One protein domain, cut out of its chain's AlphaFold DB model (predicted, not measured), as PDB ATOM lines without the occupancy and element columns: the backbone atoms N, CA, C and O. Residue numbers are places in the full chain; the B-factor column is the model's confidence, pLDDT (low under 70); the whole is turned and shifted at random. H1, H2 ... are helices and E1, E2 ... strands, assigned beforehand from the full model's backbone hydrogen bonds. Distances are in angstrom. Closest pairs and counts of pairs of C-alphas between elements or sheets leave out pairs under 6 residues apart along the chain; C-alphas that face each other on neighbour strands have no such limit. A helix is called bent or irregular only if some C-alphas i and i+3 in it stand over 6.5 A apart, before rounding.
ATOM      1  N   TRP A 442     -28.330  35.078  -3.100       89.50
ATOM      2  CA  TRP A 442     -29.665  35.413  -3.593       89.50
ATOM      3  C   TRP A 442     -29.784  35.015  -5.076       89.50
ATOM      4  O   TRP A 442     -29.082  35.610  -5.902       89.50
ATOM      5  N   PRO A 443     -30.620  34.028  -5.438       85.94
ATOM      6  CA  PRO A 443     -30.727  33.545  -6.811       85.94
ATOM      7  C   PRO A 443     -31.426  34.555  -7.731       85.94
ATOM      8  O   PRO A 443     -32.145  35.457  -7.295       85.94
ATOM      9  N   ASP A 444     -31.221  34.401  -9.036       86.44
ATOM     10  CA  ASP A 444     -31.964  35.146 -10.046       86.44
ATOM     11  C   ASP A 444     -33.330  34.505 -10.355       86.44
ATOM     12  O   ASP A 444     -33.574  33.322 -10.121       86.44
ATOM     13  N   ASP A 445     -34.215  35.310 -10.937       80.06
ATOM     14  CA  ASP A 445     -35.616  35.006 -11.219       80.06
ATOM     15  C   ASP A 445     -35.813  33.814 -12.174       80.06
ATOM     16  O   ASP A 445     -36.922  33.276 -12.248       80.06
ATOM     17  N   ILE A 446     -34.779  33.434 -12.939       82.88
ATOM     18  CA  ILE A 446     -34.786  32.268 -13.828       82.88
ATOM     19  C   ILE A 446     -34.394  31.037 -13.010       82.88
ATOM     20  O   ILE A 446     -35.172  30.084 -12.966       82.88
ATOM     21  N   THR A 447     -33.270  31.077 -12.287       83.19
ATOM     22  CA  THR A 447     -32.838  29.995 -11.378       83.19
ATOM     23  C   THR A 447     -33.924  29.648 -10.353       83.19
ATOM     24  O   THR A 447     -34.260  28.478 -10.190       83.19
ATOM     25  N   MET A 448     -34.576  30.649  -9.748       79.00
ATOM     26  CA  MET A 448     -35.696  30.448  -8.812       79.00
ATOM     27  C   MET A 448     -36.854  29.632  -9.406       79.00
ATOM     28  O   MET A 448     -37.505  28.890  -8.679       79.00
ATOM     29  N   LYS A 449     -37.120  29.759 -10.714       78.50
ATOM     30  CA  LYS A 449     -38.202  29.048 -11.424       78.50
ATOM     31  C   LYS A 449     -37.739  27.708 -11.993       78.50
ATOM     32  O   LYS A 449     -38.516  26.754 -12.027       78.50
ATOM     33  N   LEU A 450     -36.480  27.617 -12.421       80.06
ATOM     34  CA  LEU A 450     -35.874  26.375 -12.893       80.06
ATOM     35  C   LEU A 450     -35.713  25.366 -11.752       80.06
ATOM     36  O   LEU A 450     -36.068  24.208 -11.949       80.06
ATOM     37  N   ASN A 451     -35.301  25.798 -10.559       77.50
ATOM     38  CA  ASN A 451     -35.025  24.906  -9.429       77.50
ATOM     39  C   ASN A 451     -36.270  24.365  -8.702       77.50
ATOM     40  O   ASN A 451     -36.130  23.425  -7.926       77.50
ATOM     41  N   VAL A 452     -37.478  24.907  -8.931       79.56
ATOM     42  CA  VAL A 452     -38.706  24.426  -8.256       79.56
ATOM     43  C   VAL A 452     -38.868  22.906  -8.454       79.56
ATOM     44  O   VAL A 452     -38.971  22.473  -9.604       79.56
ATOM     45  N   PRO A 453     -38.925  22.088  -7.384       78.62
ATOM     46  CA  PRO A 453     -39.094  20.639  -7.490       78.62
ATOM     47  C   PRO A 453     -40.306  20.254  -8.341       78.62
ATOM     48  O   PRO A 453     -41.347  20.907  -8.273       78.62
ATOM     49  N   ILE A 454     -40.185  19.191  -9.144       78.25
ATOM     50  CA  ILE A 454     -41.186  18.819 -10.164       78.25
ATOM     51  C   ILE A 454     -42.587  18.654  -9.552       78.25
ATOM     52  O   ILE A 454     -43.548  19.210 -10.083       78.25
ATOM     53  N   SER A 455     -42.680  18.000  -8.392       73.56
ATOM     54  CA  SER A 455     -43.911  17.823  -7.609       73.56
ATOM     55  C   SER A 455     -44.544  19.132  -7.116       73.56
ATOM     56  O   SER A 455     -45.756  19.194  -6.929       73.56
ATOM     57  N   LEU A 456     -43.760  20.202  -6.948       73.25
ATOM     58  CA  LEU A 456     -44.257  21.528  -6.569       73.25
ATOM     59  C   LEU A 456     -44.614  22.398  -7.789       73.25
ATOM     60  O   LEU A 456     -45.435  23.310  -7.662       73.25
ATOM     61  N   ARG A 457     -44.063  22.127  -8.986       77.94
ATOM     62  CA  ARG A 457     -44.265  22.970 -10.187       77.94
ATOM     63  C   ARG A 457     -45.731  23.125 -10.596       77.94
ATOM     64  O   ARG A 457     -46.084  24.186 -11.092       77.94
ATOM     65  N   GLN A 458     -46.576  22.112 -10.406       72.38
ATOM     66  CA  GLN A 458     -47.983  22.167 -10.836       72.38
ATOM     67  C   GLN A 458     -48.863  23.091  -9.977       72.38
ATOM     68  O   GLN A 458     -49.945  23.486 -10.409       72.38
ATOM     69  N   HIS A 459     -48.445  23.409  -8.749       68.38
ATOM     70  CA  HIS A 459     -49.297  24.092  -7.764       68.38
ATOM     71  C   HIS A 459     -48.640  25.343  -7.175       68.38
ATOM     72  O   HIS A 459     -49.322  26.324  -6.893       68.38
ATOM     73  N   PHE A 460     -47.310  25.345  -7.066       72.38
ATOM     74  CA  PHE A 460     -46.540  26.403  -6.416       72.38
ATOM     75  C   PHE A 460     -45.610  27.161  -7.373       72.38
ATOM     76  O   PHE A 460     -44.784  27.941  -6.919       72.38
ATOM     77  N   GLN A 461     -45.780  27.018  -8.696       70.31
ATOM     78  CA  GLN A 461     -44.948  27.664  -9.733       70.31
ATOM     79  C   GLN A 461     -44.786  29.190  -9.595       70.31
ATOM     80  O   GLN A 461     -43.864  29.772 -10.164       70.31
ATOM     81  N   ARG A 462     -45.729  29.850  -8.912       72.88
ATOM     82  CA  ARG A 462     -45.714  31.299  -8.675       72.88
ATOM     83  C   ARG A 462     -44.901  31.693  -7.446       72.88
ATOM     84  O   ARG A 462     -44.514  32.853  -7.362       72.88
ATOM     85  N   ILE A 463     -44.672  30.784  -6.504       77.69
ATOM     86  CA  ILE A 463     -43.919  31.036  -5.273       77.69
ATOM     87  C   ILE A 463     -42.441  30.799  -5.563       77.69
ATOM     88  O   ILE A 463     -42.073  29.831  -6.221       77.69
ATOM     89  N   HIS A 464     -41.599  31.706  -5.082       79.62
ATOM     90  CA  HIS A 464     -40.154  31.657  -5.305       79.62
ATOM     91  C   HIS A 464     -39.385  31.497  -3.992       79.62
ATOM     92  O   HIS A 464     -38.289  30.942  -3.998       79.62
ATOM     93  N   LEU A 465     -39.948  31.994  -2.882       85.50
ATOM     94  CA  LEU A 465     -39.303  32.059  -1.573       85.50
ATOM     95  C   LEU A 465     -40.228  31.589  -0.446       85.50
ATOM     96  O   LEU A 465     -41.423  31.878  -0.453       85.50
ATOM     97  N   ILE A 466     -39.627  30.951   0.550       86.12
ATOM     98  CA  ILE A 466     -40.164  30.676   1.882       86.12
ATOM     99  C   ILE A 466     -39.415  31.577   2.873       86.12
ATOM    100  O   ILE A 466     -38.183  31.562   2.901       86.12
ATOM    101  N   LEU A 467     -40.154  32.329   3.690       87.44
ATOM    102  CA  LEU A 467     -39.677  33.026   4.883       87.44
ATOM    103  C   LEU A 467     -40.079  32.253   6.138       87.44
ATOM    104  O   LEU A 467     -41.239  31.874   6.294       87.44
ATOM    105  N   ASN A 468     -39.135  32.065   7.056       88.50
ATOM    106  CA  ASN A 468     -39.409  31.464   8.358       88.50
ATOM    107  C   ASN A 468     -38.461  32.012   9.440       88.50
ATOM    108  O   ASN A 468     -37.444  32.636   9.128       88.50
ATOM    109  N   TYR A 469     -38.785  31.764  10.709       91.69
ATOM    110  CA  TYR A 469     -37.938  32.117  11.845       91.69
ATOM    111  C   TYR A 469     -37.223  30.893  12.412       91.69
ATOM    112  O   TYR A 469     -37.854  29.992  12.960       91.69
ATOM    113  N   LEU A 470     -35.889  30.894  12.358       93.75
ATOM    114  CA  LEU A 470     -35.092  30.006  13.202       93.75
ATOM    115  C   LEU A 470     -35.046  30.606  14.611       93.75
ATOM    116  O   LEU A 470     -34.542  31.714  14.793       93.75
ATOM    117  N   VAL A 471     -35.569  29.879  15.598       94.06
ATOM    118  CA  VAL A 471     -35.617  30.305  17.003       94.06
ATOM    119  C   VAL A 471     -34.641  29.472  17.831       94.06
ATOM    120  O   VAL A 471     -34.638  28.247  17.737       94.06
ATOM    121  N   VAL A 472     -33.823  30.133  18.652       95.06
ATOM    122  CA  VAL A 472     -32.790  29.507  19.496       95.06
ATOM    123  C   VAL A 472     -32.855  30.027  20.932       95.06
ATOM    124  O   VAL A 472     -33.087  31.216  21.163       95.06
ATOM    125  N   ARG A 473     -32.668  29.132  21.913       95.50
ATOM    126  CA  ARG A 473     -32.765  29.433  23.351       95.50
ATOM    127  C   ARG A 473     -31.423  29.943  23.895       95.50
ATOM    128  O   ARG A 473     -30.356  29.448  23.537       95.50
ATOM    129  N   VAL A 474     -31.464  30.939  24.776       95.00
ATOM    130  CA  VAL A 474     -30.289  31.686  25.257       95.00
ATOM    131  C   VAL A 474     -30.328  31.813  26.785       95.00
ATOM    132  O   VAL A 474     -31.385  32.014  27.380       95.00
ATOM    133  N   LYS A 475     -29.172  31.691  27.447       93.75
ATOM    134  CA  LYS A 475     -29.054  31.819  28.909       93.75
ATOM    135  C   LYS A 475     -29.254  33.262  29.366       93.75
ATOM    136  O   LYS A 475     -28.756  34.192  28.737       93.75
ATOM    137  N   GLN A 476     -29.858  33.436  30.543       89.62
ATOM    138  CA  GLN A 476     -30.053  34.741  31.193       89.62
ATOM    139  C   GLN A 476     -28.773  35.595  31.246       89.62
ATOM    140  O   GLN A 476     -28.807  36.790  30.967       89.62
ATOM    141  N   SER A 477     -27.639  34.967  31.576       88.69
ATOM    142  CA  SER A 477     -26.323  35.610  31.673       88.69
ATOM    143  C   SER A 477     -25.687  35.954  30.323       88.69
ATOM    144  O   SER A 477     -24.767  36.759  30.282       88.69
ATOM    145  N   ALA A 478     -26.167  35.363  29.227       88.19
ATOM    146  CA  ALA A 478     -25.751  35.703  27.871       88.19
ATOM    147  C   ALA A 478     -26.544  36.908  27.345       88.19
ATOM    148  O   ALA A 478     -25.970  37.833  26.781       88.19
ATOM    149  N   VAL A 479     -27.855  36.942  27.612       87.44
ATOM    150  CA  VAL A 479     -28.736  38.060  27.238       87.44
ATOM    151  C   VAL A 479     -28.243  39.398  27.784       87.44
ATOM    152  O   VAL A 479     -28.362  40.404  27.100       87.44
ATOM    153  N   GLN A 480     -27.628  39.425  28.969       86.69
ATOM    154  CA  GLN A 480     -27.092  40.655  29.563       86.69
ATOM    155  C   GLN A 480     -25.963  41.323  28.740       86.69
ATOM    156  O   GLN A 480     -25.619  42.471  29.011       86.69
ATOM    157  N   GLU A 481     -25.415  40.651  27.722       85.38
ATOM    158  CA  GLU A 481     -24.442  41.223  26.779       85.38
ATOM    159  C   GLU A 481     -25.079  41.802  25.494       85.38
ATOM    160  O   GLU A 481     -24.364  42.350  24.654       85.38
ATOM    161  N   LEU A 482     -26.404  41.697  25.327       86.88
ATOM    162  CA  LEU A 482     -27.149  42.216  24.171       86.88
ATOM    163  C   LEU A 482     -27.524  43.707  24.318       86.88
ATOM    164  O   LEU A 482     -27.569  44.242  25.429       86.88
ATOM    165  N   PRO A 483     -27.877  44.398  23.215       87.75
ATOM    166  CA  PRO A 483     -28.515  45.711  23.271       87.75
ATOM    167  C   PRO A 483     -29.808  45.688  24.101       87.75
ATOM    168  O   PRO A 483     -30.607  44.760  23.993       87.75
ATOM    169  N   ALA A 484     -30.079  46.747  24.870       87.19
ATOM    170  CA  ALA A 484     -31.219  46.801  25.800       87.19
ATOM    171  C   ALA A 484     -32.601  46.526  25.158       87.19
ATOM    172  O   ALA A 484     -33.490  45.991  25.819       87.19
ATOM    173  N   VAL A 485     -32.775  46.846  23.870       86.50
ATOM    174  CA  VAL A 485     -33.996  46.546  23.093       86.50
ATOM    175  C   VAL A 485     -34.178  45.036  22.885       86.50
ATOM    176  O   VAL A 485     -35.283  44.512  23.011       86.50
ATOM    177  N   GLU A 486     -33.086  44.321  22.614       87.19
ATOM    178  CA  GLU A 486     -33.072  42.865  22.433       87.19
ATOM    179  C   GLU A 486     -33.150  42.137  23.778       87.19
ATOM    180  O   GLU A 486     -33.812  41.108  23.872       87.19
ATOM    181  N   ILE A 487     -32.597  42.708  24.856       88.69
ATOM    182  CA  ILE A 487     -32.847  42.224  26.223       88.69
ATOM    183  C   ILE A 487     -34.354  42.206  26.507       88.69
ATOM    184  O   ILE A 487     -34.893  41.150  26.834       88.69
ATOM    185  N   ALA A 488     -35.039  43.339  26.317       89.00
ATOM    186  CA  ALA A 488     -36.469  43.469  26.596       89.00
ATOM    187  C   ALA A 488     -37.348  42.539  25.736       89.00
ATOM    188  O   ALA A 488     -38.322  41.985  26.235       89.00
ATOM    189  N   THR A 489     -36.994  42.335  24.463       93.38
ATOM    190  CA  THR A 489     -37.778  41.512  23.519       93.38
ATOM    191  C   THR A 489     -37.356  40.040  23.457       93.38
ATOM    192  O   THR A 489     -38.015  39.247  22.789       93.38
ATOM    193  N   SER A 490     -36.273  39.628  24.123       93.25
ATOM    194  CA  SER A 490     -35.796  38.232  24.091       93.25
ATOM    195  C   SER A 490     -36.496  37.298  25.077       93.25
ATOM    196  O   SER A 490     -36.410  36.087  24.906       93.25
ATOM    197  N   PHE A 491     -37.166  37.803  26.114       94.31
ATOM    198  CA  PHE A 491     -37.879  36.940  27.061       94.31
ATOM    199  C   PHE A 491     -39.108  36.296  26.398       94.31
ATOM    200  O   PHE A 491     -39.832  36.964  25.665       94.31
ATOM    201  N   CYS A 492     -39.363  35.017  26.662       91.44
ATOM    202  CA  CYS A 492     -40.552  34.276  26.246       91.44
ATOM    203  C   CYS A 492     -41.364  33.945  27.510       91.44
ATOM    204  O   CYS A 492     -40.908  33.105  28.292       91.44
ATOM    205  N   PRO A 493     -42.519  34.601  27.744       89.38
ATOM    206  CA  PRO A 493     -43.321  34.379  28.949       89.38
ATOM    207  C   PRO A 493     -43.819  32.938  29.084       89.38
ATOM    208  O   PRO A 493     -43.815  32.394  30.184       89.38
ATOM    209  N   ASP A 494     -44.188  32.309  27.972       89.50
ATOM    210  CA  ASP A 494     -44.858  31.004  27.951       89.50
ATOM    211  C   ASP A 494     -43.908  29.867  28.372       89.50
ATOM    212  O   ASP A 494     -44.288  28.962  29.105       89.50
ATOM    213  N   GLU A 495     -42.634  29.957  27.976       88.31
ATOM    214  CA  GLU A 495     -41.580  28.995  28.339       88.31
ATOM    215  C   GLU A 495     -40.628  29.502  29.441       88.31
ATOM    216  O   GLU A 495     -39.597  28.873  29.691       88.31
ATOM    217  N   GLN A 496     -40.919  30.656  30.059       90.62
ATOM    218  CA  GLN A 496     -40.112  31.297  31.116       90.62
ATOM    219  C   GLN A 496     -38.595  31.347  30.814       90.62
ATOM    220  O   GLN A 496     -37.746  31.183  31.692       90.62
ATOM    221  N   CYS A 497     -38.227  31.557  29.547       91.69
ATOM    222  CA  CYS A 497     -36.839  31.509  29.090       91.69
ATOM    223  C   CYS A 497     -36.543  32.590  28.047       91.69
ATOM    224  O   CYS A 497     -37.450  33.158  27.447       91.69
ATOM    225  N   HIS A 498     -35.264  32.877  27.804       94.31
ATOM    226  CA  HIS A 498     -34.881  33.806  26.745       94.31
ATOM    227  C   HIS A 498     -34.633  33.087  25.416       94.31
ATOM    228  O   HIS A 498     -34.027  32.013  25.365       94.31
ATOM    229  N   LYS A 499     -35.084  33.710  24.328       95.12
ATOM    230  CA  LYS A 499     -34.991  33.234  22.949       95.12
ATOM    231  C   LYS A 499     -34.644  34.376  21.996       95.12
ATOM    232  O   LYS A 499     -35.112  35.505  22.154       95.12
ATOM    233  N   LEU A 500     -33.881  34.048  20.960       95.19
ATOM    234  CA  LEU A 500     -33.638  34.916  19.809       95.19
ATOM    235  C   LEU A 500     -34.217  34.268  18.550       95.19
ATOM    236  O   LEU A 500     -34.209  33.041  18.430       95.19
ATOM    237  N   LYS A 501     -34.711  35.089  17.619       93.75
ATOM    238  CA  LYS A 501     -35.202  34.661  16.305       93.75
ATOM    239  C   LYS A 501     -34.375  35.269  15.171       93.75
ATOM    240  O   LYS A 501     -33.970  36.427  15.230       93.75
ATOM    241  N   TYR A 502     -34.148  34.463  14.142       95.56
ATOM    242  CA  TYR A 502     -33.426  34.793  12.916       95.56
ATOM    243  C   TYR A 502     -34.382  34.676  11.731       95.56
ATOM    244  O   TYR A 502     -34.978  33.615  11.542       95.56
ATOM    245  N   LEU A 503     -34.518  35.725  10.917       94.00
ATOM    246  CA  LEU A 503     -35.266  35.651   9.663       94.00
ATOM    247  C   LEU A 503     -34.422  34.901   8.627       94.00
ATOM    248  O   LEU A 503     -33.373  35.385   8.195       94.00
ATOM    249  N   VAL A 504     -34.894  33.726   8.224       93.62
ATOM    250  CA  VAL A 504     -34.271  32.878   7.204       93.62
ATOM    251  C   VAL A 504     -35.156  32.889   5.961       93.62
ATOM    252  O   VAL A 504     -36.365  32.682   6.060       93.62
ATOM    253  N   ALA A 505     -34.555  33.107   4.787       91.62
ATOM    254  CA  ALA A 505     -35.231  32.924   3.505       91.62
ATOM    255  C   ALA A 505     -34.604  31.784   2.704       91.62
ATOM    256  O   ALA A 505     -33.381  31.614   2.666       91.62
ATOM    257  N   SER A 506     -35.449  31.034   2.008       90.00
ATOM    258  CA  SER A 506     -35.052  29.868   1.220       90.00
ATOM    259  C   SER A 506     -35.891  29.727  -0.049       90.00
ATOM    260  O   SER A 506     -37.023  30.197  -0.097       90.00
ATOM    261  N   THR A 507     -35.336  29.118  -1.093       87.75
ATOM    262  CA  THR A 507     -36.059  28.773  -2.330       87.75
ATOM    263  C   THR A 507     -36.856  27.473  -2.179       87.75
ATOM    264  O   THR A 507     -36.699  26.755  -1.196       87.75
ATOM    265  N   LEU A 508     -37.719  27.133  -3.148       82.19
ATOM    266  CA  LEU A 508     -38.538  25.904  -3.097       82.19
ATOM    267  C   LEU A 508     -37.750  24.589  -3.270       82.19
ATOM    268  O   LEU A 508     -38.271  23.530  -2.942       82.19
ATOM    269  N   ASP A 509     -36.500  24.628  -3.736       82.25
ATOM    270  CA  ASP A 509     -35.542  23.508  -3.609       82.25
ATOM    271  C   ASP A 509     -34.968  23.382  -2.177       82.25
ATOM    272  O   ASP A 509     -34.261  22.431  -1.832       82.25
ATOM    273  N   GLY A 510     -35.279  24.352  -1.317       83.69
ATOM    274  CA  GLY A 510     -34.783  24.515   0.038       83.69
ATOM    275  C   GLY A 510     -33.292  24.832   0.121       83.69
ATOM    276  O   GLY A 510     -32.649  24.364   1.061       83.69
ATOM    277  N   CYS A 511     -32.735  25.570  -0.845       89.38
ATOM    278  CA  CYS A 511     -31.479  26.297  -0.652       89.38
ATOM    279  C   CYS A 511     -31.731  27.567   0.183       89.38
ATOM    280  O   CYS A 511     -32.696  28.294  -0.047       89.38
ATOM    281  N   VAL A 512     -30.854  27.861   1.142       93.44
ATOM    282  CA  VAL A 512     -30.877  29.074   1.972       93.44
ATOM    283  C   VAL A 512     -30.315  30.249   1.168       93.44
ATOM    284  O   VAL A 512     -29.152  30.232   0.772       93.44
ATOM    285  N   CYS A 513     -31.115  31.289   0.943       92.88
ATOM    286  CA  CYS A 513     -30.727  32.453   0.133       92.88
ATOM    287  C   CYS A 513     -30.563  33.749   0.944       92.88
ATOM    288  O   CYS A 513     -30.002  34.725   0.441       92.88
ATOM    289  N   PHE A 514     -31.018  33.765   2.201       94.75
ATOM    290  CA  PHE A 514     -30.849  34.882   3.131       94.75
ATOM    291  C   PHE A 514     -30.916  34.407   4.589       94.75
ATOM    292  O   PHE A 514     -31.683  33.504   4.920       94.75
ATOM    293  N   VAL A 515     -30.139  35.059   5.454       95.75
ATOM    294  CA  VAL A 515     -30.132  34.918   6.917       95.75
ATOM    295  C   VAL A 515     -29.928  36.319   7.501       95.75
ATOM    296  O   VAL A 515     -29.029  37.032   7.051       95.75
ATOM    297  N   SER A 516     -30.750  36.730   8.468       95.31
ATOM    298  CA  SER A 516     -30.597  38.015   9.169       95.31
ATOM    299  C   SER A 516     -29.607  37.953  10.341       95.31
ATOM    300  O   SER A 516     -29.151  36.885  10.735       95.31
ATOM    301  N   ARG A 517     -29.354  39.109  10.965       94.38
ATOM    302  CA  ARG A 517     -28.887  39.193  12.362       94.38
ATOM    303  C   ARG A 517     -29.905  38.585  13.342       94.38
ATOM    304  O   ARG A 517     -31.072  38.417  12.972       94.38
ATOM    305  N   ALA A 518     -29.500  38.347  14.588       94.19
ATOM    306  CA  ALA A 518     -30.424  38.025  15.678       94.19
ATOM    307  C   ALA A 518     -31.429  39.155  15.987       94.19
ATOM    308  O   ALA A 518     -31.099  40.340  15.880       94.19
ATOM    309  N   PHE A 519     -32.620  38.778  16.458       94.69
ATOM    310  CA  PHE A 519     -33.627  39.650  17.077       94.69
ATOM    311  C   PHE A 519     -34.225  38.973  18.320       94.69
ATOM    312  O   PHE A 519     -34.223  37.745  18.415       94.69
ATOM    313  N   GLY A 520     -34.786  39.737  19.262       94.00
ATOM    314  CA  GLY A 520     -35.556  39.163  20.374       94.00
ATOM    315  C   GLY A 520     -36.834  38.474  19.880       94.00
ATOM    316  O   GLY A 520     -37.449  38.943  18.920       94.00
ATOM    317  N   VAL A 521     -37.248  37.372  20.513       93.19
ATOM    318  CA  VAL A 521     -38.422  36.585  20.085       93.19
ATOM    319  C   VAL A 521     -39.725  37.405  19.993       93.19
ATOM    320  O   VAL A 521     -40.476  37.228  19.035       93.19
ATOM    321  N   GLN A 522     -39.935  38.360  20.908       91.69
ATOM    322  CA  GLN A 522     -41.065  39.303  20.927       91.69
ATOM    323  C   GLN A 522     -40.861  40.558  20.052       91.69
ATOM    324  O   GLN A 522     -41.684  41.464  20.093       91.69
ATOM    325  N   THR A 523     -39.777  40.672  19.276       91.31
ATOM    326  CA  THR A 523     -39.630  41.803  18.333       91.31
ATOM    327  C   THR A 523     -40.709  41.689  17.258       91.31
ATOM    328  O   THR A 523     -40.805  40.626  16.645       91.31
ATOM    329  N   ASP A 524     -41.487  42.745  17.003       89.06
ATOM    330  CA  ASP A 524     -42.547  42.718  15.983       89.06
ATOM    331  C   ASP A 524     -42.003  42.250  14.627       89.06
ATOM    332  O   ASP A 524     -40.953  42.713  14.173       89.06
ATOM    333  N   ASP A 525     -42.732  41.371  13.943       85.56
ATOM    334  CA  ASP A 525     -42.275  40.793  12.676       85.56
ATOM    335  C   ASP A 525     -42.082  41.871  11.582       85.56
ATOM    336  O   ASP A 525     -41.178  41.759  10.752       85.56
ATOM    337  N   GLU A 526     -42.829  42.981  11.643       83.94
ATOM    338  CA  GLU A 526     -42.623  44.179  10.811       83.94
ATOM    339  C   GLU A 526     -41.278  44.888  11.105       83.94
ATOM    340  O   GLU A 526     -40.552  45.301  10.191       83.94
ATOM    341  N   GLN A 527     -40.903  45.003  12.384       88.25
ATOM    342  CA  GLN A 527     -39.604  45.553  12.785       88.25
ATOM    343  C   GLN A 527     -38.461  44.626  12.354       88.25
ATOM    344  O   GLN A 527     -37.421  45.103  11.898       88.25
ATOM    345  N   VAL A 528     -38.656  43.306  12.435       90.31
ATOM    346  CA  VAL A 528     -37.674  42.326  11.951       90.31
ATOM    347  C   VAL A 528     -37.516  42.412  10.434       90.31
ATOM    348  O   VAL A 528     -36.386  42.497   9.957       90.31
ATOM    349  N   LEU A 529     -38.603  42.464   9.658       87.00
ATOM    350  CA  LEU A 529     -38.534  42.596   8.198       87.00
ATOM    351  C   LEU A 529     -37.741  43.843   7.785       87.00
ATOM    352  O   LEU A 529     -36.764  43.732   7.037       87.00
ATOM    353  N   SER A 530     -38.128  45.004   8.312       87.31
ATOM    354  CA  SER A 530     -37.523  46.295   7.974       87.31
ATOM    355  C   SER A 530     -36.056  46.413   8.412       87.31
ATOM    356  O   SER A 530     -35.236  46.932   7.653       87.31
ATOM    357  N   GLN A 531     -35.681  45.879   9.582       90.50
ATOM    358  CA  GLN A 531     -34.300  45.929  10.090       90.50
ATOM    359  C   GLN A 531     -33.396  44.781   9.614       90.50
ATOM    360  O   GLN A 531     -32.173  44.904   9.691       90.50
ATOM    361  N   SER A 532     -33.947  43.657   9.145       90.62
ATOM    362  CA  SER A 532     -33.156  42.493   8.703       90.62
ATOM    363  C   SER A 532     -32.277  42.785   7.484       90.62
ATOM    364  O   SER A 532     -31.271  42.113   7.271       90.62
ATOM    365  N   GLY A 533     -32.682  43.753   6.655       89.69
ATOM    366  CA  GLY A 533     -32.108  43.999   5.335       89.69
ATOM    367  C   GLY A 533     -32.696  43.131   4.214       89.69
ATOM    368  O   GLY A 533     -32.318  43.336   3.060       89.69
ATOM    369  N   PHE A 534     -33.642  42.221   4.492       90.50
ATOM    370  CA  PHE A 534     -34.284  41.364   3.478       90.50
ATOM    371  C   PHE A 534     -34.898  42.176   2.326       90.50
ATOM    372  O   PHE A 534     -34.663  41.881   1.151       90.50
ATOM    373  N   LEU A 535     -35.599  43.268   2.653       85.69
ATOM    374  CA  LEU A 535     -36.218  44.174   1.675       85.69
ATOM    375  C   LEU A 535     -35.214  44.804   0.688       85.69
ATOM    376  O   LEU A 535     -35.609  45.211  -0.396       85.69
ATOM    377  N   THR A 536     -33.913  44.842   1.010       85.50
ATOM    378  CA  THR A 536     -32.867  45.341   0.088       85.50
ATOM    379  C   THR A 536     -32.486  44.342  -1.011       85.50
ATOM    380  O   THR A 536     -31.789  44.701  -1.961       85.50
ATOM    381  N   LYS A 537     -32.902  43.075  -0.873       81.50
ATOM    382  CA  LYS A 537     -32.687  41.991  -1.847       81.50
ATOM    383  C   LYS A 537     -33.966  41.604  -2.581       81.50
ATOM    384  O   LYS A 537     -33.904  41.145  -3.721       81.50
ATOM    385  N   PHE A 538     -35.108  41.797  -1.929       81.38
ATOM    386  CA  PHE A 538     -36.420  41.480  -2.468       81.38
ATOM    387  C   PHE A 538     -36.745  42.308  -3.725       81.38
ATOM    388  O   PHE A 538     -36.550  43.522  -3.754       81.38
ATOM    389  N   LYS A 539     -37.248  41.647  -4.775       76.25
ATOM    390  CA  LYS A 539     -37.608  42.281  -6.055       76.25
ATOM    391  C   LYS A 539     -39.116  42.304  -6.247       76.25
ATOM    392  O   LYS A 539     -39.804  41.338  -5.906       76.25
ATOM    393  N   THR A 540     -39.611  43.346  -6.908       66.19
ATOM    394  CA  THR A 540     -40.993  43.406  -7.399       66.19
ATOM    395  C   THR A 540     -41.332  42.169  -8.244       66.19
ATOM    396  O   THR A 540     -40.501  41.673  -9.004       66.19
ATOM    397  N   ASN A 541     -42.564  41.666  -8.118       66.69
ATOM    398  CA  ASN A 541     -43.061  40.419  -8.737       66.69
ATOM    399  C   ASN A 541     -42.476  39.096  -8.184       66.69
ATOM    400  O   ASN A 541     -42.820  38.025  -8.690       66.69
ATOM    401  N   THR A 542     -41.658  39.128  -7.126       73.38
ATOM    402  CA  THR A 542     -41.292  37.914  -6.377       73.38
ATOM    403  C   THR A 542     -42.431  37.552  -5.424       73.38
ATOM    404  O   THR A 542     -42.634  38.250  -4.440       73.38
ATOM    405  N   ASN A 543     -43.170  36.464  -5.652       77.06
ATOM    406  CA  ASN A 543     -44.094  35.969  -4.619       77.06
ATOM    407  C   ASN A 543     -43.324  35.126  -3.593       77.06
ATOM    408  O   ASN A 543     -42.572  34.221  -3.979       77.06
ATOM    409  N   LEU A 544     -43.544  35.409  -2.308       80.31
ATOM    410  CA  LEU A 544     -43.045  34.641  -1.168       80.31
ATOM    411  C   LEU A 544     -44.207  33.990  -0.407       80.31
ATOM    412  O   LEU A 544     -45.353  34.411  -0.551       80.31
ATOM    413  N   ILE A 545     -43.899  33.002   0.427       78.94
ATOM    414  CA  ILE A 545     -44.762  32.529   1.513       78.94
ATOM    415  C   ILE A 545     -44.033  32.742   2.834       78.94
ATOM    416  O   ILE A 545     -42.809  32.638   2.888       78.94
ATOM    417  N   ALA A 546     -44.785  33.039   3.888       75.50
ATOM    418  CA  ALA A 546     -44.274  33.185   5.239       75.50
ATOM    419  C   ALA A 546     -45.189  32.479   6.255       75.50
ATOM    420  O   ALA A 546     -46.302  32.070   5.915       75.50
ATOM    421  N   GLY A 547     -44.715  32.315   7.493       66.00
ATOM    422  CA  GLY A 547     -45.500  31.718   8.579       66.00
ATOM    423  C   GLY A 547     -46.719  32.561   8.983       66.00
ATOM    424  O   GLY A 547     -46.800  33.748   8.671       66.00
ATOM    425  N   LYS A 548     -47.657  31.967   9.735       60.66
ATOM    426  CA  LYS A 548     -48.927  32.615  10.140       60.66
ATOM    427  C   LYS A 548     -48.749  33.963  10.860       60.66
ATOM    428  O   LYS A 548     -49.626  34.810  10.752       60.66
ATOM    429  N   ASN A 549     -47.624  34.153  11.552       58.03
ATOM    430  CA  ASN A 549     -47.313  35.326  12.379       58.03
ATOM    431  C   ASN A 549     -47.007  36.599  11.558       58.03
ATOM    432  O   ASN A 549     -47.013  37.703  12.098       58.03
ATOM    433  N   PHE A 550     -46.733  36.453  10.255       60.06
ATOM    434  CA  PHE A 550     -46.237  37.511   9.371       60.06
ATOM    435  C   PHE A 550     -47.365  38.472   8.927       60.06
ATOM    436  O   PHE A 550     -47.715  38.576   7.749       60.06
ATOM    437  N   HIS A 551     -47.961  39.184   9.883       53.09
ATOM    438  CA  HIS A 551     -49.062  40.123   9.656       53.09
ATOM    439  C   HIS A 551     -48.586  41.468   9.066       53.09
ATOM    440  O   HIS A 551     -47.546  41.987   9.456       53.09
ATOM    441  N   HIS A 552     -49.377  42.056   8.159       53.78
ATOM    442  CA  HIS A 552     -49.143  43.366   7.509       53.78
ATOM    443  C   HIS A 552     -47.913  43.469   6.575       53.78
ATOM    444  O   HIS A 552     -47.519  44.561   6.170       53.78
ATOM    445  N   PHE A 553     -47.333  42.340   6.153       62.88
ATOM    446  CA  PHE A 553     -46.149  42.321   5.276       62.88
ATOM    447  C   PHE A 553     -46.407  42.904   3.875       62.88
ATOM    448  O   PHE A 553     -45.488  43.442   3.256       62.88
ATOM    449  N   GLU A 554     -47.641  42.813   3.372       61.22
ATOM    450  CA  GLU A 554     -48.008  43.235   2.012       61.22
ATOM    451  C   GLU A 554     -47.711  44.720   1.757       61.22
ATOM    452  O   GLU A 554     -47.118  45.056   0.730       61.22
ATOM    453  N   ASP A 555     -48.021  45.599   2.717       59.69
ATOM    454  CA  ASP A 555     -47.779  47.038   2.593       59.69
ATOM    455  C   ASP A 555     -46.282  47.371   2.531       59.69
ATOM    456  O   ASP A 555     -45.874  48.211   1.726       59.69
ATOM    457  N   GLN A 556     -45.424  46.712   3.318       59.09
ATOM    458  CA  GLN A 556     -43.975  46.952   3.238       59.09
ATOM    459  C   GLN A 556     -43.374  46.428   1.925       59.09
ATOM    460  O   GLN A 556     -42.532  47.095   1.318       59.09
ATOM    461  N   LEU A 557     -43.834  45.266   1.450       61.41
ATOM    462  CA  LEU A 557     -43.383  44.672   0.188       61.41
ATOM    463  C   LEU A 557     -43.849  45.490  -1.032       61.41
ATOM    464  O   LEU A 557     -43.117  45.579  -2.019       61.41
ATOM    465  N   GLU A 617     -60.930  20.169  -1.176       40.12
ATOM    466  CA  GLU A 617     -60.463  20.411   0.186       40.12
ATOM    467  C   GLU A 617     -59.375  19.415   0.618       40.12
ATOM    468  O   GLU A 617     -58.327  19.869   1.075       40.12
ATOM    469  N   LYS A 618     -59.533  18.094   0.410       39.38
ATOM    470  CA  LYS A 618     -58.465  17.086   0.616       39.38
ATOM    471  C   LYS A 618     -57.236  17.442  -0.227       39.38
ATOM    472  O   LYS A 618     -56.120  17.440   0.287       39.38
ATOM    473  N   ILE A 619     -57.411  17.849  -1.487       43.22
ATOM    474  CA  ILE A 619     -56.315  18.303  -2.354       43.22
ATOM    475  C   ILE A 619     -55.710  19.626  -1.853       43.22
ATOM    476  O   ILE A 619     -54.492  19.790  -1.910       43.22
ATOM    477  N   SER A 620     -56.504  20.575  -1.349       54.19
ATOM    478  CA  SER A 620     -56.009  21.837  -0.773       54.19
ATOM    479  C   SER A 620     -55.220  21.606   0.524       54.19
ATOM    480  O   SER A 620     -54.126  22.151   0.697       54.19
ATOM    481  N   LYS A 621     -55.712  20.715   1.393       56.53
ATOM    482  CA  LYS A 621     -55.032  20.218   2.597       56.53
ATOM    483  C   LYS A 621     -53.733  19.497   2.228       56.53
ATOM    484  O   LYS A 621     -52.686  19.898   2.715       56.53
ATOM    485  N   SER A 622     -53.755  18.554   1.282       56.22
ATOM    486  CA  SER A 622     -52.566  17.832   0.783       56.22
ATOM    487  C   SER A 622     -51.520  18.769   0.161       56.22
ATOM    488  O   SER A 622     -50.328  18.646   0.441       56.22
ATOM    489  N   LYS A 623     -51.944  19.775  -0.619       61.91
ATOM    490  CA  LYS A 623     -51.071  20.856  -1.115       61.91
ATOM    491  C   LYS A 623     -50.437  21.625   0.047       61.91
ATOM    492  O   LYS A 623     -49.217  21.785   0.084       61.91
ATOM    493  N   THR A 624     -51.246  22.069   1.005       60.34
ATOM    494  CA  THR A 624     -50.790  22.828   2.181       60.34
ATOM    495  C   THR A 624     -49.834  22.007   3.051       60.34
ATOM    496  O   THR A 624     -48.821  22.537   3.495       60.34
ATOM    497  N   PHE A 625     -50.090  20.709   3.222       58.69
ATOM    498  CA  PHE A 625     -49.250  19.752   3.943       58.69
ATOM    499  C   PHE A 625     -47.912  19.508   3.235       58.69
ATOM    500  O   PHE A 625     -46.853  19.661   3.839       58.69
ATOM    501  N   LYS A 626     -47.928  19.250   1.919       67.00
ATOM    502  CA  LYS A 626     -46.704  19.118   1.109       67.00
ATOM    503  C   LYS A 626     -45.842  20.384   1.183       67.00
ATOM    504  O   LYS A 626     -44.625  20.275   1.277       67.00
ATOM    505  N   LEU A 627     -46.445  21.574   1.218       66.88
ATOM    506  CA  LEU A 627     -45.714  22.827   1.438       66.88
ATOM    507  C   LEU A 627     -45.217  22.991   2.889       66.88
ATOM    508  O   LEU A 627     -44.067  23.384   3.080       66.88
ATOM    509  N   LYS A 628     -46.040  22.672   3.898       69.62
ATOM    510  CA  LYS A 628     -45.676  22.680   5.330       69.62
ATOM    511  C   LYS A 628     -44.414  21.848   5.571       69.62
ATOM    512  O   LYS A 628     -43.445  22.376   6.107       69.62
ATOM    513  N   ASN A 629     -44.372  20.625   5.043       71.88
ATOM    514  CA  ASN A 629     -43.218  19.738   5.177       71.88
ATOM    515  C   ASN A 629     -41.942  20.347   4.566       71.88
ATOM    516  O   ASN A 629     -40.872  20.202   5.149       71.88
ATOM    517  N   TYR A 630     -42.024  21.084   3.449       71.31
ATOM    518  CA  TYR A 630     -40.872  21.818   2.893       71.31
ATOM    519  C   TYR A 630     -40.409  22.978   3.790       71.31
ATOM    520  O   TYR A 630     -39.208  23.231   3.883       71.31
ATOM    521  N   ILE A 631     -41.333  23.678   4.453       71.25
ATOM    522  CA  ILE A 631     -41.028  24.776   5.385       71.25
ATOM    523  C   ILE A 631     -40.349  24.239   6.658       71.25
ATOM    524  O   ILE A 631     -39.382  24.835   7.140       71.25
ATOM    525  N   GLU A 632     -40.833  23.113   7.183       76.19
ATOM    526  CA  GLU A 632     -40.340  22.477   8.411       76.19
ATOM    527  C   GLU A 632     -38.985  21.793   8.190       76.19
ATOM    528  O   GLU A 632     -38.030  22.132   8.891       76.19
ATOM    529  N   ASN A 633     -38.829  21.018   7.105       81.31
ATOM    530  CA  ASN A 633     -37.551  20.420   6.685       81.31
ATOM    531  C   ASN A 633     -36.396  21.437   6.669       81.31
ATOM    532  O   ASN A 633     -35.248  21.101   6.965       81.31
ATOM    533  N   ILE A 634     -36.654  22.689   6.280       83.56
ATOM    534  CA  ILE A 634     -35.607  23.714   6.189       83.56
ATOM    535  C   ILE A 634     -35.173  24.181   7.586       83.56
ATOM    536  O   ILE A 634     -33.970  24.324   7.809       83.56
ATOM    537  N   LEU A 635     -36.095  24.339   8.544       87.75
ATOM    538  CA  LEU A 635     -35.731  24.603   9.943       87.75
ATOM    539  C   LEU A 635     -35.060  23.389  10.595       87.75
ATOM    540  O   LEU A 635     -34.034  23.555  11.255       87.75
ATOM    541  N   GLU A 636     -35.568  22.179  10.364       89.94
ATOM    542  CA  GLU A 636     -34.966  20.927  10.836       89.94
ATOM    543  C   GLU A 636     -33.515  20.785  10.365       89.94
ATOM    544  O   GLU A 636     -32.641  20.400  11.140       89.94
ATOM    545  N   ASN A 637     -33.202  21.171   9.124       91.25
ATOM    546  CA  ASN A 637     -31.829  21.159   8.620       91.25
ATOM    547  C   ASN A 637     -30.893  22.080   9.436       91.25
ATOM    548  O   ASN A 637     -29.763  21.675   9.740       91.25
ATOM    549  N   PHE A 638     -31.356  23.260   9.872       94.31
ATOM    550  CA  PHE A 638     -30.615  24.095  10.830       94.31
ATOM    551  C   PHE A 638     -30.519  23.420  12.204       94.31
ATOM    552  O   PHE A 638     -29.412  23.213  12.702       94.31
ATOM    553  N   GLN A 639     -31.653  23.021  12.784       93.88
ATOM    554  CA  GLN A 639     -31.765  22.449  14.133       93.88
ATOM    555  C   GLN A 639     -31.029  21.104  14.290       93.88
ATOM    556  O   GLN A 639     -30.572  20.770  15.382       93.88
ATOM    557  N   SER A 640     -30.810  20.371  13.191       92.94
ATOM    558  CA  SER A 640     -29.978  19.159  13.134       92.94
ATOM    559  C   SER A 640     -28.510  19.414  13.495       92.94
ATOM    560  O   SER A 640     -27.738  18.469  13.681       92.94
ATOM    561  N   HIS A 641     -28.076  20.675  13.525       95.69
ATOM    562  CA  HIS A 641     -26.815  21.085  14.121       95.69
ATOM    563  C   HIS A 641     -27.094  21.352  15.591       95.69
ATOM    564  O   HIS A 641     -27.756  22.330  15.921       95.69
ATOM    565  N   GLN A 642     -26.599  20.485  16.476       96.06
ATOM    566  CA  GLN A 642     -27.003  20.467  17.885       96.06
ATOM    567  C   GLN A 642     -26.769  21.801  18.612       96.06
ATOM    568  O   GLN A 642     -27.431  22.079  19.608       96.06
ATOM    569  N   LEU A 643     -25.869  22.659  18.115       95.38
ATOM    570  CA  LEU A 643     -25.659  24.002  18.656       95.38
ATOM    571  C   LEU A 643     -26.829  24.974  18.376       95.38
ATOM    572  O   LEU A 643     -26.996  25.933  19.117       95.38
ATOM    573  N   LEU A 644     -27.645  24.712  17.350       96.62
ATOM    574  CA  LEU A 644     -28.853  25.464  16.966       96.62
ATOM    575  C   LEU A 644     -30.160  24.682  17.230       96.62
ATOM    576  O   LEU A 644     -31.228  25.101  16.787       96.62
ATOM    577  N   SER A 645     -30.090  23.548  17.936       94.06
ATOM    578  CA  SER A 645     -31.271  22.797  18.386       94.06
ATOM    579  C   SER A 645     -32.128  23.647  19.345       94.06
ATOM    580  O   SER A 645     -31.550  24.319  20.205       94.06
ATOM    581  N   PRO A 646     -33.478  23.591  19.295       89.81
ATOM    582  CA  PRO A 646     -34.349  24.344  20.207       89.81
ATOM    583  C   PRO A 646     -34.110  24.038  21.696       89.81
ATOM    584  O   PRO A 646     -34.364  24.880  22.557       89.81
ATOM    585  N   GLN A 647     -33.592  22.842  21.995       90.00
ATOM    586  CA  GLN A 647     -33.250  22.394  23.348       90.00
ATOM    587  C   GLN A 647     -31.916  22.981  23.851       90.00
ATOM    588  O   GLN A 647     -31.681  23.055  25.060       90.00
ATOM    589  N   THR A 648     -31.028  23.416  22.950       94.00
ATOM    590  CA  THR A 648     -29.714  23.962  23.312       94.00
ATOM    591  C   THR A 648     -29.841  25.389  23.835       94.00
ATOM    592  O   THR A 648     -30.345  26.282  23.163       94.00
ATOM    593  N   CYS A 649     -29.316  25.618  25.041       94.25
ATOM    594  CA  CYS A 649     -29.330  26.919  25.704       94.25
ATOM    595  C   CYS A 649     -27.952  27.607  25.597       94.25
ATOM    596  O   CYS A 649     -27.014  27.283  26.341       94.25
ATOM    597  N   ILE A 650     -27.837  28.542  24.648       95.25
ATOM    598  CA  ILE A 650     -26.611  29.272  24.277       95.25
ATOM    599  C   ILE A 650     -26.046  30.079  25.456       95.25
ATOM    600  O   ILE A 650     -26.784  30.720  26.202       95.25
ATOM    601  N   ASP A 651     -24.721  30.060  25.628       93.56
ATOM    602  CA  ASP A 651     -24.006  30.827  26.654       93.56
ATOM    603  C   ASP A 651     -23.414  32.146  26.127       93.56
ATOM    604  O   ASP A 651     -23.309  32.357  24.922       93.56
ATOM    605  N   ALA A 652     -22.988  33.018  27.046       92.06
ATOM    606  CA  ALA A 652     -22.448  34.354  26.765       92.06
ATOM    607  C   ALA A 652     -21.288  34.341  25.752       92.06
ATOM    608  O   ALA A 652     -21.176  35.205  24.882       92.06
ATOM    609  N   ARG A 653     -20.434  33.312  25.818       92.06
ATOM    610  CA  ARG A 653     -19.294  33.168  24.908       92.06
ATOM    611  C   ARG A 653     -19.784  32.816  23.506       92.06
ATOM    612  O   ARG A 653     -19.493  33.540  22.557       92.06
ATOM    613  N   THR A 654     -20.592  31.764  23.382       93.44
ATOM    614  CA  THR A 654     -21.120  31.315  22.085       93.44
ATOM    615  C   THR A 654     -22.064  32.342  21.445       93.44
ATOM    616  O   THR A 654     -22.081  32.458  20.224       93.44
ATOM    617  N   LEU A 655     -22.792  33.141  22.237       94.19
ATOM    618  CA  LEU A 655     -23.701  34.181  21.739       94.19
ATOM    619  C   LEU A 655     -22.997  35.190  20.813       94.19
ATOM    620  O   LEU A 655     -23.537  35.547  19.772       94.19
ATOM    621  N   LYS A 656     -21.752  35.570  21.126       93.75
ATOM    622  CA  LYS A 656     -20.927  36.493  20.311       93.75
ATOM    623  C   LYS A 656     -20.505  35.922  18.957       93.75
ATOM    624  O   LYS A 656     -19.936  36.642  18.145       93.75
ATOM    625  N   LEU A 657     -20.742  34.633  18.741       96.12
ATOM    626  CA  LEU A 657     -20.467  33.904  17.509       96.12
ATOM    627  C   LEU A 657     -21.759  33.466  16.799       96.12
ATOM    628  O   LEU A 657     -21.676  32.845  15.745       96.12
ATOM    629  N   LEU A 658     -22.942  33.719  17.375       95.88
ATOM    630  CA  LEU A 658     -24.181  33.043  16.978       95.88
ATOM    631  C   LEU A 658     -24.617  33.402  15.551       95.88
ATOM    632  O   LEU A 658     -24.908  32.497  14.775       95.88
ATOM    633  N   ASP A 659     -24.550  34.680  15.170       96.12
ATOM    634  CA  ASP A 659     -24.825  35.138  13.799       96.12
ATOM    635  C   ASP A 659     -23.905  34.442  12.775       96.12
ATOM    636  O   ASP A 659     -24.369  33.924  11.757       96.12
ATOM    637  N   ASP A 660     -22.606  34.340  13.076       97.81
ATOM    638  CA  ASP A 660     -21.631  33.635  12.236       97.81
ATOM    639  C   ASP A 660     -21.872  32.116  12.205       97.81
ATOM    640  O   ASP A 660     -21.706  31.489  11.159       97.81
TER     641      ASP A 660
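What this domain is: This is residues 442 to 557 and 617 to 660 of the 677 residues of the protein "DDE Tnp4 domain-containing protein" of Anopheles merus (UniProt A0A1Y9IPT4). A long, strongly twisted and curled sheet of four strands runs through the core, with the long helix H7 crossing over one face and the short helix H5 over the other. Small helices gather at the two ends of the long strands: H3, H4 and H8 at one, H1 and H2 at the other. The 160 printed residues include eight named helices and four named strands, along the chain H1 H2 E1 H3 H4 E2 E3 H5 E4 H6 H7 H8; the class is mixed, and the sheet, in the order E3, E2, E1, E4, is mixed too. The whole is compact, with a radius of gyration of the C-alphas of 16.7 A, and elongated, with spans of 49 by 29 by 29 A.

Where its parts are: E1, residues 463 to 474, is 33.4 A long, from C-alpha 463 at (-43.919, 31.036, -5.273) to C-alpha 474 at (-30.289, 31.686, 25.257). E2, residues 497 to 507, is 31.5 A long, and E3, residues 512 to 520, is 21.5 A long and bends by 57 degrees at residue 517. E4 is residues 543 to 546. H7, residues 617 to 639, is 32.0 A long and begins at (-60.463, 20.411, 0.186). The short helices are H1, 447 to 450; H2, 454 to 460; H3, 476 to 479; H4, 484 to 490; H5, 525 to 532; H6, 553 to 557; and H8, 652 to 655. H2 is irregular, but only just: C-alphas 455 and 458 are 6.8 A apart.

How they stand to each other: E1 and E2 are antiparallel, with N 470 and O 502 at 3.0 A. E2 and E3 form an antiparallel hairpin, with N 501 and O 519 at 2.8 A. E4 is parallel to E1, with N 467 and O 545 at 2.8 A. E3, H5 and E4 make a split strand-helix-strand unit, two strands running the same way with E2 and E1 between them, and its crossover is right-handed. H5 and H7 are on opposite faces, giving three layers, helices on both faces of the sheet. H7 has a height over the sheet of 11.5 A; its closest C-alphas to E1 are Leu 635 and Leu 470, 6.3 A. H5 is over E3 and E2 at 9.2 A, its Ser 532 C-alpha 5.2 A from that of Ser 516. H4 is on the sheet but over none of its strands; H1 and H3 only graze it, and H2 and H6 are not on it. H3 and H8 touch, the C-alphas of Ala 478 and Ala 652 being 3.7 A apart. Every O i to N i+4 pair is within hydrogen-bond range in H4, H5 and H6; H7 has 17 of 19, H2 1 of 3 and 2 of 4 O i to N i+3 pairs, and H1, H3 and H8 are too short for an O i to N i+4 pair.

The domain as a whole: The two C-alphas farthest apart, of Glu 617 and Arg 653, are 49.7 A apart. Residues 558 to 616 are not printed, and C-alphas 557 and 617 are 29.7 A apart across the cut. The link from H7 to H8 is long, with 12 residues. The mean pLDDT of the printed part is 83.0; it is under 70 at residue 459 and residues 540 to 541, 547 to 557 and 617 to 628.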